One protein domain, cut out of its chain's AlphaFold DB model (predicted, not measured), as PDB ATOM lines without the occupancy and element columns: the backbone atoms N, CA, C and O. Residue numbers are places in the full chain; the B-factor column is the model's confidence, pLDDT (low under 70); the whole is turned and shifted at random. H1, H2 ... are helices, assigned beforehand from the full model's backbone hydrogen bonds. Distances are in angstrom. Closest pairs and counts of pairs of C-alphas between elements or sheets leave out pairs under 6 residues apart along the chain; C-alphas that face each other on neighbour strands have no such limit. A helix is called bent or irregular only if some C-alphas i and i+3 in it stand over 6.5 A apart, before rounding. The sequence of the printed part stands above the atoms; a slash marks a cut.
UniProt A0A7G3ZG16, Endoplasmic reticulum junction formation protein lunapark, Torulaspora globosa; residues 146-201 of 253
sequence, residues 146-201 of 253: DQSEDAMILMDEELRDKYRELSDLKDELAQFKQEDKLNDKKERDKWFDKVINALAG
ATOM      1  N   ASP A 146     259.784 213.415 296.679       55.16
ATOM      2  CA  ASP A 146     258.913 214.566 296.375       55.16
ATOM      3  C   ASP A 146     258.317 214.605 294.952       55.16
ATOM      4  O   ASP A 146     257.376 215.352 294.716       55.16
ATOM      5  N   GLN A 147     258.823 213.837 293.976       51.59
ATOM      6  CA  GLN A 147     258.313 213.902 292.587       51.59
ATOM      7  C   GLN A 147     257.426 212.718 292.200       51.59
ATOM      8  O   GLN A 147     256.732 212.776 291.188       51.59
ATOM      9  N   SER A 148     257.450 211.633 292.975       53.66
ATOM     10  CA  SER A 148     256.750 210.396 292.618       53.66
ATOM     11  C   SER A 148     255.266 210.403 292.983       53.66
ATOM     12  O   SER A 148     254.468 209.846 292.230       53.66
ATOM     13  N   GLU A 149     254.878 211.057 294.085       54.97
ATOM     14  CA  GLU A 149     253.464 211.268 294.416       54.97
ATOM     15  C   GLU A 149     252.834 212.227 293.410       54.97
ATOM     16  O   GLU A 149     251.833 211.871 292.793       54.97
ATOM     17  N   ASP A 150     253.491 213.353 293.128       54.50
ATOM     18  CA  ASP A 150     253.020 214.314 292.131       54.50
ATOM     19  C   ASP A 150     252.980 213.712 290.727       54.50
ATOM     20  O   ASP A 150     251.982 213.892 290.045       54.50
ATOM     21  N   ALA A 151     253.979 212.932 290.292       58.81
ATOM     22  CA  ALA A 151     253.958 212.289 288.975       58.81
ATOM     23  C   ALA A 151     252.952 211.132 288.881       58.81
ATOM     24  O   ALA A 151     252.363 210.931 287.823       58.81
ATOM     25  N   MET A 152     252.734 210.363 289.954       59.50
ATOM     26  CA  MET A 152     251.716 209.306 289.982       59.50
ATOM     27  C   MET A 152     250.308 209.904 289.990       59.50
ATOM     28  O   MET A 152     249.441 209.397 289.281       59.50
ATOM     29  N   ILE A 153     250.097 210.990 290.736       65.56
ATOM     30  CA  ILE A 153     248.843 211.743 290.748       65.56
ATOM     31  C   ILE A 153     248.631 212.420 289.393       65.56
ATOM     32  O   ILE A 153     247.555 212.263 288.832       65.56
ATOM     33  N   LEU A 154     249.644 213.072 288.805       63.03
ATOM     34  CA  LEU A 154     249.539 213.682 287.472       63.03
ATOM     35  C   LEU A 154     249.255 212.638 286.395       63.03
ATOM     36  O   LEU A 154     248.418 212.875 285.538       63.03
ATOM     37  N   MET A 155     249.917 211.480 286.438       61.84
ATOM     38  CA  MET A 155     249.686 210.412 285.465       61.84
ATOM     39  C   MET A 155     248.293 209.812 285.622       61.84
ATOM     40  O   MET A 155     247.649 209.532 284.617       61.84
ATOM     41  N   ASP A 156     247.803 209.623 286.850       73.88
ATOM     42  CA  ASP A 156     246.447 209.119 287.079       73.88
ATOM     43  C   ASP A 156     245.376 210.166 286.721       73.88
ATOM     44  O   ASP A 156     244.329 209.808 286.184       73.88
ATOM     45  N   GLU A 157     245.648 211.458 286.932       75.31
ATOM     46  CA  GLU A 157     244.791 212.580 286.527       75.31
ATOM     47  C   GLU A 157     244.751 212.721 284.992       75.31
ATOM     48  O   GLU A 157     243.673 212.704 284.400       75.31
ATOM     49  N   GLU A 158     245.908 212.737 284.319       72.31
ATOM     50  CA  GLU A 158     246.016 212.808 282.855       72.31
ATOM     51  C   GLU A 158     245.380 211.591 282.175       72.31
ATOM     52  O   GLU A 158     244.671 211.724 281.172       72.31
ATOM     53  N   LEU A 159     245.601 210.388 282.714       74.00
ATOM     54  CA  LEU A 159     245.016 209.163 282.179       74.00
ATOM     55  C   LEU A 159     243.490 209.184 282.336       74.00
ATOM     56  O   LEU A 159     242.766 208.823 281.408       74.00
ATOM     57  N   ARG A 160     242.991 209.644 283.487       76.44
ATOM     58  CA  ARG A 160     241.560 209.804 283.766       76.44
ATOM     59  C   ARG A 160     240.916 210.828 282.840       76.44
ATOM     60  O   ARG A 160     239.833 210.563 282.318       76.44
ATOM     61  N   ASP A 161     241.588 211.938 282.572       80.81
ATOM     62  CA  ASP A 161     241.116 212.946 281.625       80.81
ATOM     63  C   ASP A 161     241.111 212.423 280.186       80.81
ATOM     64  O   ASP A 161     240.141 212.640 279.459       80.81
ATOM     65  N   LYS A 162     242.106 211.618 279.791       78.31
ATOM     66  CA  LYS A 162     242.097 210.921 278.494       78.31
ATOM     67  C   LYS A 162     240.966 209.903 278.383       78.31
ATOM     68  O   LYS A 162     240.351 209.787 277.324       78.31
ATOM     69  N   TYR A 163     240.644 209.189 279.461       79.12
ATOM     70  CA  TYR A 163     239.490 208.288 279.481       79.12
ATOM     71  C   TYR A 163     238.159 209.035 279.365       79.12
ATOM     72  O   TYR A 163     237.279 208.558 278.649       79.12
ATOM     73  N   ARG A 164     238.024 210.200 280.010       83.69
ATOM     74  CA  ARG A 164     236.846 211.076 279.879       83.69
ATOM     75  C   ARG A 164     236.692 211.605 278.455       83.69
ATOM     76  O   ARG A 164     235.621 211.499 277.871       83.69
ATOM     77  N   GLU A 165     237.778 212.081 277.850       82.94
ATOM     78  CA  GLU A 165     237.774 212.560 276.462       82.94
ATOM     79  C   GLU A 165     237.337 211.452 275.484       82.94
ATOM     80  O   GLU A 165     236.526 211.674 274.584       82.94
ATOM     81  N   LEU A 166     237.812 210.220 275.696       83.81
ATOM     82  CA  LEU A 166     237.400 209.064 274.899       83.81
ATOM     83  C   LEU A 166     235.939 208.655 275.137       83.81
ATOM     84  O   LEU A 166     235.280 208.222 274.187       83.81
ATOM     85  N   SER A 167     235.422 208.766 276.367       84.12
ATOM     86  CA  SER A 167     234.002 208.503 276.636       84.12
ATOM     87  C   SER A 167     233.103 209.551 275.992       84.12
ATOM     88  O   SER A 167     232.126 209.182 275.349       84.12
ATOM     89  N   ASP A 168     233.483 210.824 276.055       88.06
ATOM     90  CA  ASP A 168     232.714 211.918 275.462       88.06
ATOM     91  C   ASP A 168     232.640 211.776 273.936       88.06
ATOM     92  O   ASP A 168     231.566 211.886 273.347       88.06
ATOM     93  N   LEU A 169     233.758 211.428 273.282       85.12
ATOM     94  CA  LEU A 169     233.789 211.154 271.839       85.12
ATOM     95  C   LEU A 169     232.920 209.950 271.446       85.12
ATOM     96  O   LEU A 169     232.331 209.928 270.360       85.12
ATOM     97  N   LYS A 170     232.839 208.936 272.314       86.25
ATOM     98  CA  LYS A 170     231.987 207.760 272.109       86.25
ATOM     99  C   LYS A 170     230.505 208.119 272.231       86.25
ATOM    100  O   LYS A 170     229.708 207.645 271.417       86.25
ATOM    101  N   ASP A 171     230.146 208.946 273.202       88.00
ATOM    102  CA  ASP A 171     228.771 209.396 273.407       88.00
ATOM    103  C   ASP A 171     228.329 210.359 272.291       88.00
ATOM    104  O   ASP A 171     227.218 210.238 271.774       88.00
ATOM    105  N   GLU A 172     229.228 211.223 271.807       84.25
ATOM    106  CA  GLU A 172     229.009 212.096 270.644       84.25
ATOM    107  C   GLU A 172     228.780 211.281 269.355       84.25
ATOM    108  O   GLU A 172     227.854 211.559 268.590       84.25
ATOM    109  N   LEU A 173     229.546 210.202 269.139       83.06
ATOM    110  CA  LEU A 173     229.301 209.265 268.035       83.06
ATOM    111  C   LEU A 173     227.912 208.608 268.151       83.06
ATOM    112  O   LEU A 173     227.220 208.435 267.143       83.06
ATOM    113  N   ALA A 174     227.504 208.214 269.360       83.56
ATOM    114  CA  ALA A 174     226.202 207.594 269.590       83.56
ATOM    115  C   ALA A 174     225.052 208.562 269.267       83.56
ATOM    116  O   ALA A 174     224.091 208.158 268.608       83.56
ATOM    117  N   GLN A 175     225.194 209.839 269.634       83.38
ATOM    118  CA  GLN A 175     224.245 210.899 269.284       83.38
ATOM    119  C   GLN A 175     224.182 211.131 267.768       83.38
ATOM    120  O   GLN A 175     223.096 211.109 267.193       83.38
ATOM    121  N   PHE A 176     225.322 211.233 267.078       79.88
ATOM    122  CA  PHE A 176     225.343 211.387 265.615       79.88
ATOM    123  C   PHE A 176     224.748 210.202 264.860       79.88
ATOM    124  O   PHE A 176     224.178 210.374 263.780       79.88
ATOM    125  N   LYS A 177     224.847 209.000 265.430       78.38
ATOM    126  CA  LYS A 177     224.193 207.810 264.889       78.38
ATOM    127  C   LYS A 177     222.678 207.838 265.068       78.38
ATOM    128  O   LYS A 177     221.970 207.300 264.222       78.38
ATOM    129  N   GLN A 178     222.188 208.440 266.146       77.50
ATOM    130  CA  GLN A 178     220.761 208.536 266.443       77.50
ATOM    131  C   GLN A 178     220.078 209.681 265.679       77.50
ATOM    132  O   GLN A 178     218.915 209.555 265.312       77.50
ATOM    133  N   GLU A 179     220.809 210.759 265.388       75.38
ATOM    134  CA  GLU A 179     220.318 211.938 264.658       75.38
ATOM    135  C   GLU A 179     220.452 211.837 263.122       75.38
ATOM    136  O   GLU A 179     220.156 212.801 262.424       75.38
ATOM    137  N   ASP A 180     220.921 210.704 262.580       68.81
ATOM    138  CA  ASP A 180     221.150 210.433 261.139       68.81
ATOM    139  C   ASP A 180     222.049 211.465 260.403       68.81
ATOM    140  O   ASP A 180     222.202 211.468 259.177       68.81
ATOM    141  N   LYS A 181     222.738 212.308 261.184       62.62
ATOM    142  CA  LYS A 181     223.739 213.307 260.771       62.62
ATOM    143  C   LYS A 181     224.988 212.696 260.138       62.62
ATOM    144  O   LYS A 181     225.737 213.360 259.427       62.62
ATOM    145  N   LEU A 182     225.175 211.387 260.309       62.50
ATOM    146  CA  LEU A 182     226.189 210.604 259.607       62.50
ATOM    147  C   LEU A 182     226.002 210.587 258.087       62.50
ATOM    148  O   LEU A 182     226.935 210.177 257.406       62.50
ATOM    149  N   ASN A 183     224.871 211.011 257.521       65.94
ATOM    150  CA  ASN A 183     224.714 211.076 256.066       65.94
ATOM    151  C   ASN A 183     225.368 212.326 255.449       65.94
ATOM    152  O   ASN A 183     225.862 212.255 254.318       65.94
ATOM    153  N   ASP A 184     225.494 213.428 256.199       77.62
ATOM    154  CA  ASP A 184     226.186 214.630 255.729       77.62
ATOM    155  C   ASP A 184     227.710 214.457 255.831       77.62
ATOM    156  O   ASP A 184     228.294 214.274 256.901       77.62
ATOM    157  N   LYS A 185     228.386 214.527 254.680       81.31
ATOM    158  CA  LYS A 185     229.846 214.412 254.584       81.31
ATOM    159  C   LYS A 185     230.559 215.479 255.422       81.31
ATOM    160  O   LYS A 185     231.600 215.191 256.002       81.31
ATOM    161  N   LYS A 186     229.995 216.685 255.521       82.69
ATOM    162  CA  LYS A 186     230.639 217.818 256.195       82.69
ATOM    163  C   LYS A 186     230.660 217.668 257.717       82.69
ATOM    164  O   LYS A 186     231.615 218.109 258.351       82.69
ATOM    165  N   GLU A 187     229.624 217.076 258.304       78.94
ATOM    166  CA  GLU A 187     229.560 216.834 259.751       78.94
ATOM    167  C   GLU A 187     230.437 215.648 260.158       78.94
ATOM    168  O   GLU A 187     231.150 215.735 261.159       78.94
ATOM    169  N   ARG A 188     230.491 214.599 259.324       77.56
ATOM    170  CA  ARG A 188     231.433 213.489 259.516       77.56
ATOM    171  C   ARG A 188     232.882 213.954 259.515       77.56
ATOM    172  O   ARG A 188     233.609 213.618 260.442       77.56
ATOM    173  N   ASP A 189     233.296 214.719 258.505       80.94
ATOM    174  CA  ASP A 189     234.693 215.149 258.363       80.94
ATOM    175  C   ASP A 189     235.131 216.008 259.567       80.94
ATOM    176  O   ASP A 189     236.195 215.777 260.134       80.94
ATOM    177  N   LYS A 190     234.260 216.900 260.065       83.94
ATOM    178  CA  LYS A 190     234.518 217.682 261.290       83.94
ATOM    179  C   LYS A 190     234.698 216.814 262.535       83.94
ATOM    180  O   LYS A 190     235.563 217.096 263.362       83.94
ATOM    181  N   TRP A 191     233.860 215.791 262.696       82.44
ATOM    182  CA  TRP A 191     233.975 214.863 263.819       82.44
ATOM    183  C   TRP A 191     235.258 214.027 263.722       82.44
ATOM    184  O   TRP A 191     235.975 213.889 264.711       82.44
ATOM    185  N   PHE A 192     235.600 213.539 262.526       82.31
ATOM    186  CA  PHE A 192     236.849 212.814 262.284       82.31
ATOM    187  C   PHE A 192     238.081 213.672 262.587       82.31
ATOM    188  O   PHE A 192     238.993 213.190 263.256       82.31
ATOM    189  N   ASP A 193     238.092 214.938 262.170       82.38
ATOM    190  CA  ASP A 193     239.185 215.867 262.469       82.38
ATOM    191  C   ASP A 193     239.334 216.099 263.978       82.38
ATOM    192  O   ASP A 193     240.451 216.109 264.495       82.38
ATOM    193  N   LYS A 194     238.220 216.206 264.715       81.62
ATOM    194  CA  LYS A 194     238.219 216.330 266.183       81.62
ATOM    195  C   LYS A 194     238.830 215.096 266.856       81.62
ATOM    196  O   LYS A 194     239.682 215.238 267.729       81.62
ATOM    197  N   VAL A 195     238.453 213.894 266.410       81.75
ATOM    198  CA  VAL A 195     239.006 212.623 266.912       81.75
ATOM    199  C   VAL A 195     240.495 212.498 266.592       81.75
ATOM    200  O   VAL A 195     241.278 212.109 267.455       81.75
ATOM    201  N   ILE A 196     240.909 212.847 265.371       81.94
ATOM    202  CA  ILE A 196     242.322 212.829 264.979       81.94
ATOM    203  C   ILE A 196     243.122 213.817 265.827       81.94
ATOM    204  O   ILE A 196     244.201 213.466 266.289       81.94
ATOM    205  N   ASN A 197     242.596 215.014 266.083       77.62
ATOM    206  CA  ASN A 197     243.283 216.021 266.885       77.62
ATOM    207  C   ASN A 197     243.436 215.588 268.358       77.62
ATOM    208  O   ASN A 197     244.506 215.766 268.944       77.62
ATOM    209  N   ALA A 198     242.409 214.948 268.928       75.38
ATOM    210  CA  ALA A 198     242.454 214.362 270.270       75.38
ATOM    211  C   ALA A 198     243.476 213.212 270.373       75.38
ATOM    212  O   ALA A 198     244.289 213.173 271.301       75.38
ATOM    213  N   LEU A 199     243.492 212.306 269.384       72.81
ATOM    214  CA  LEU A 199     244.433 211.178 269.311       72.81
ATOM    215  C   LEU A 199     245.874 211.615 269.019       72.81
ATOM    216  O   LEU A 199     246.813 210.976 269.487       72.81
ATOM    217  N   ALA A 200     246.059 212.693 268.258       72.94
ATOM    218  CA  ALA A 200     247.365 213.261 267.937       72.94
ATOM    219  C   ALA A 200     247.937 214.141 269.065       72.94
ATOM    220  O   ALA A 200     249.059 214.627 268.937       72.94
ATOM    221  N   GLY A 201     247.194 214.352 270.159       60.44
ATOM    222  CA  GLY A 201     247.639 215.162 271.296       60.44
ATOM    223  C   GLY A 201     247.667 216.667 271.014       60.44
ATOM    224  O   GLY A 201     248.434 217.391 271.641       60.44
TER     225      GLY A 201
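Overview. This is residues 146 to 201 of the 253 residues of the protein "Endoplasmic reticulum junction formation protein lunapark" of Torulaspora globosa (UniProt A0A7G3ZG16). One long helix, H1, runs the length of a thin, flat J, and a shorter helix, H2, folds back beside its later part, running the opposite way. The first part of H1, residues 146 to 161, sticks out free as an arm and makes much of the length, and a short link turns the chain at the far end. You have 56 printed residues with two named helices, H1 then H2, and no named strand: the class is all helix. The printed part is only just extended, close to loose, with a radius of gyration of the C-alphas of 15.7 A, and its C-alphas span 53 by 20 by 7 A.

Arrangement. Start at residue 146 and go along H1, residues 146 to 178; its residues 146 to 161 stand free. Past the turn, look at H2, residues 185 to 199: it is close to H1 but not clearly touching, with 2 pairs of C-alphas within 8 A. The closest C-alphas are those of Leu 169 and Val 195, 7.3 A apart. Their lines stand at a shallow tilt of 13 degrees, opposite ways. Every O i to N i+4 pair is within hydrogen-bond range in H2, and 28 of 29 are in H1.

Along the chain. Find C-alpha 146 at (258.913, 214.566, 296.375); from there H1 runs 48.9 A to C-alpha 178 at (220.761, 208.536, 266.443). H1 is irregular, but only just: C-alphas 146 and 149 are 6.7 A apart. H2 runs 21.0 A from C-alpha 185 to C-alpha 199 at (244.433, 211.178, 269.311).

Size, cuts and confidence. The two C-alphas farthest apart, those of Asp 146 and Asn 183, are 53.0 A apart. The printed part has no cut, and the link from H1 to H2, 6 residues, is short. The model's mean pLDDT over the printed part is 74.8; look for values under 70 at residues 146 to 155, 180 to 183 and 201.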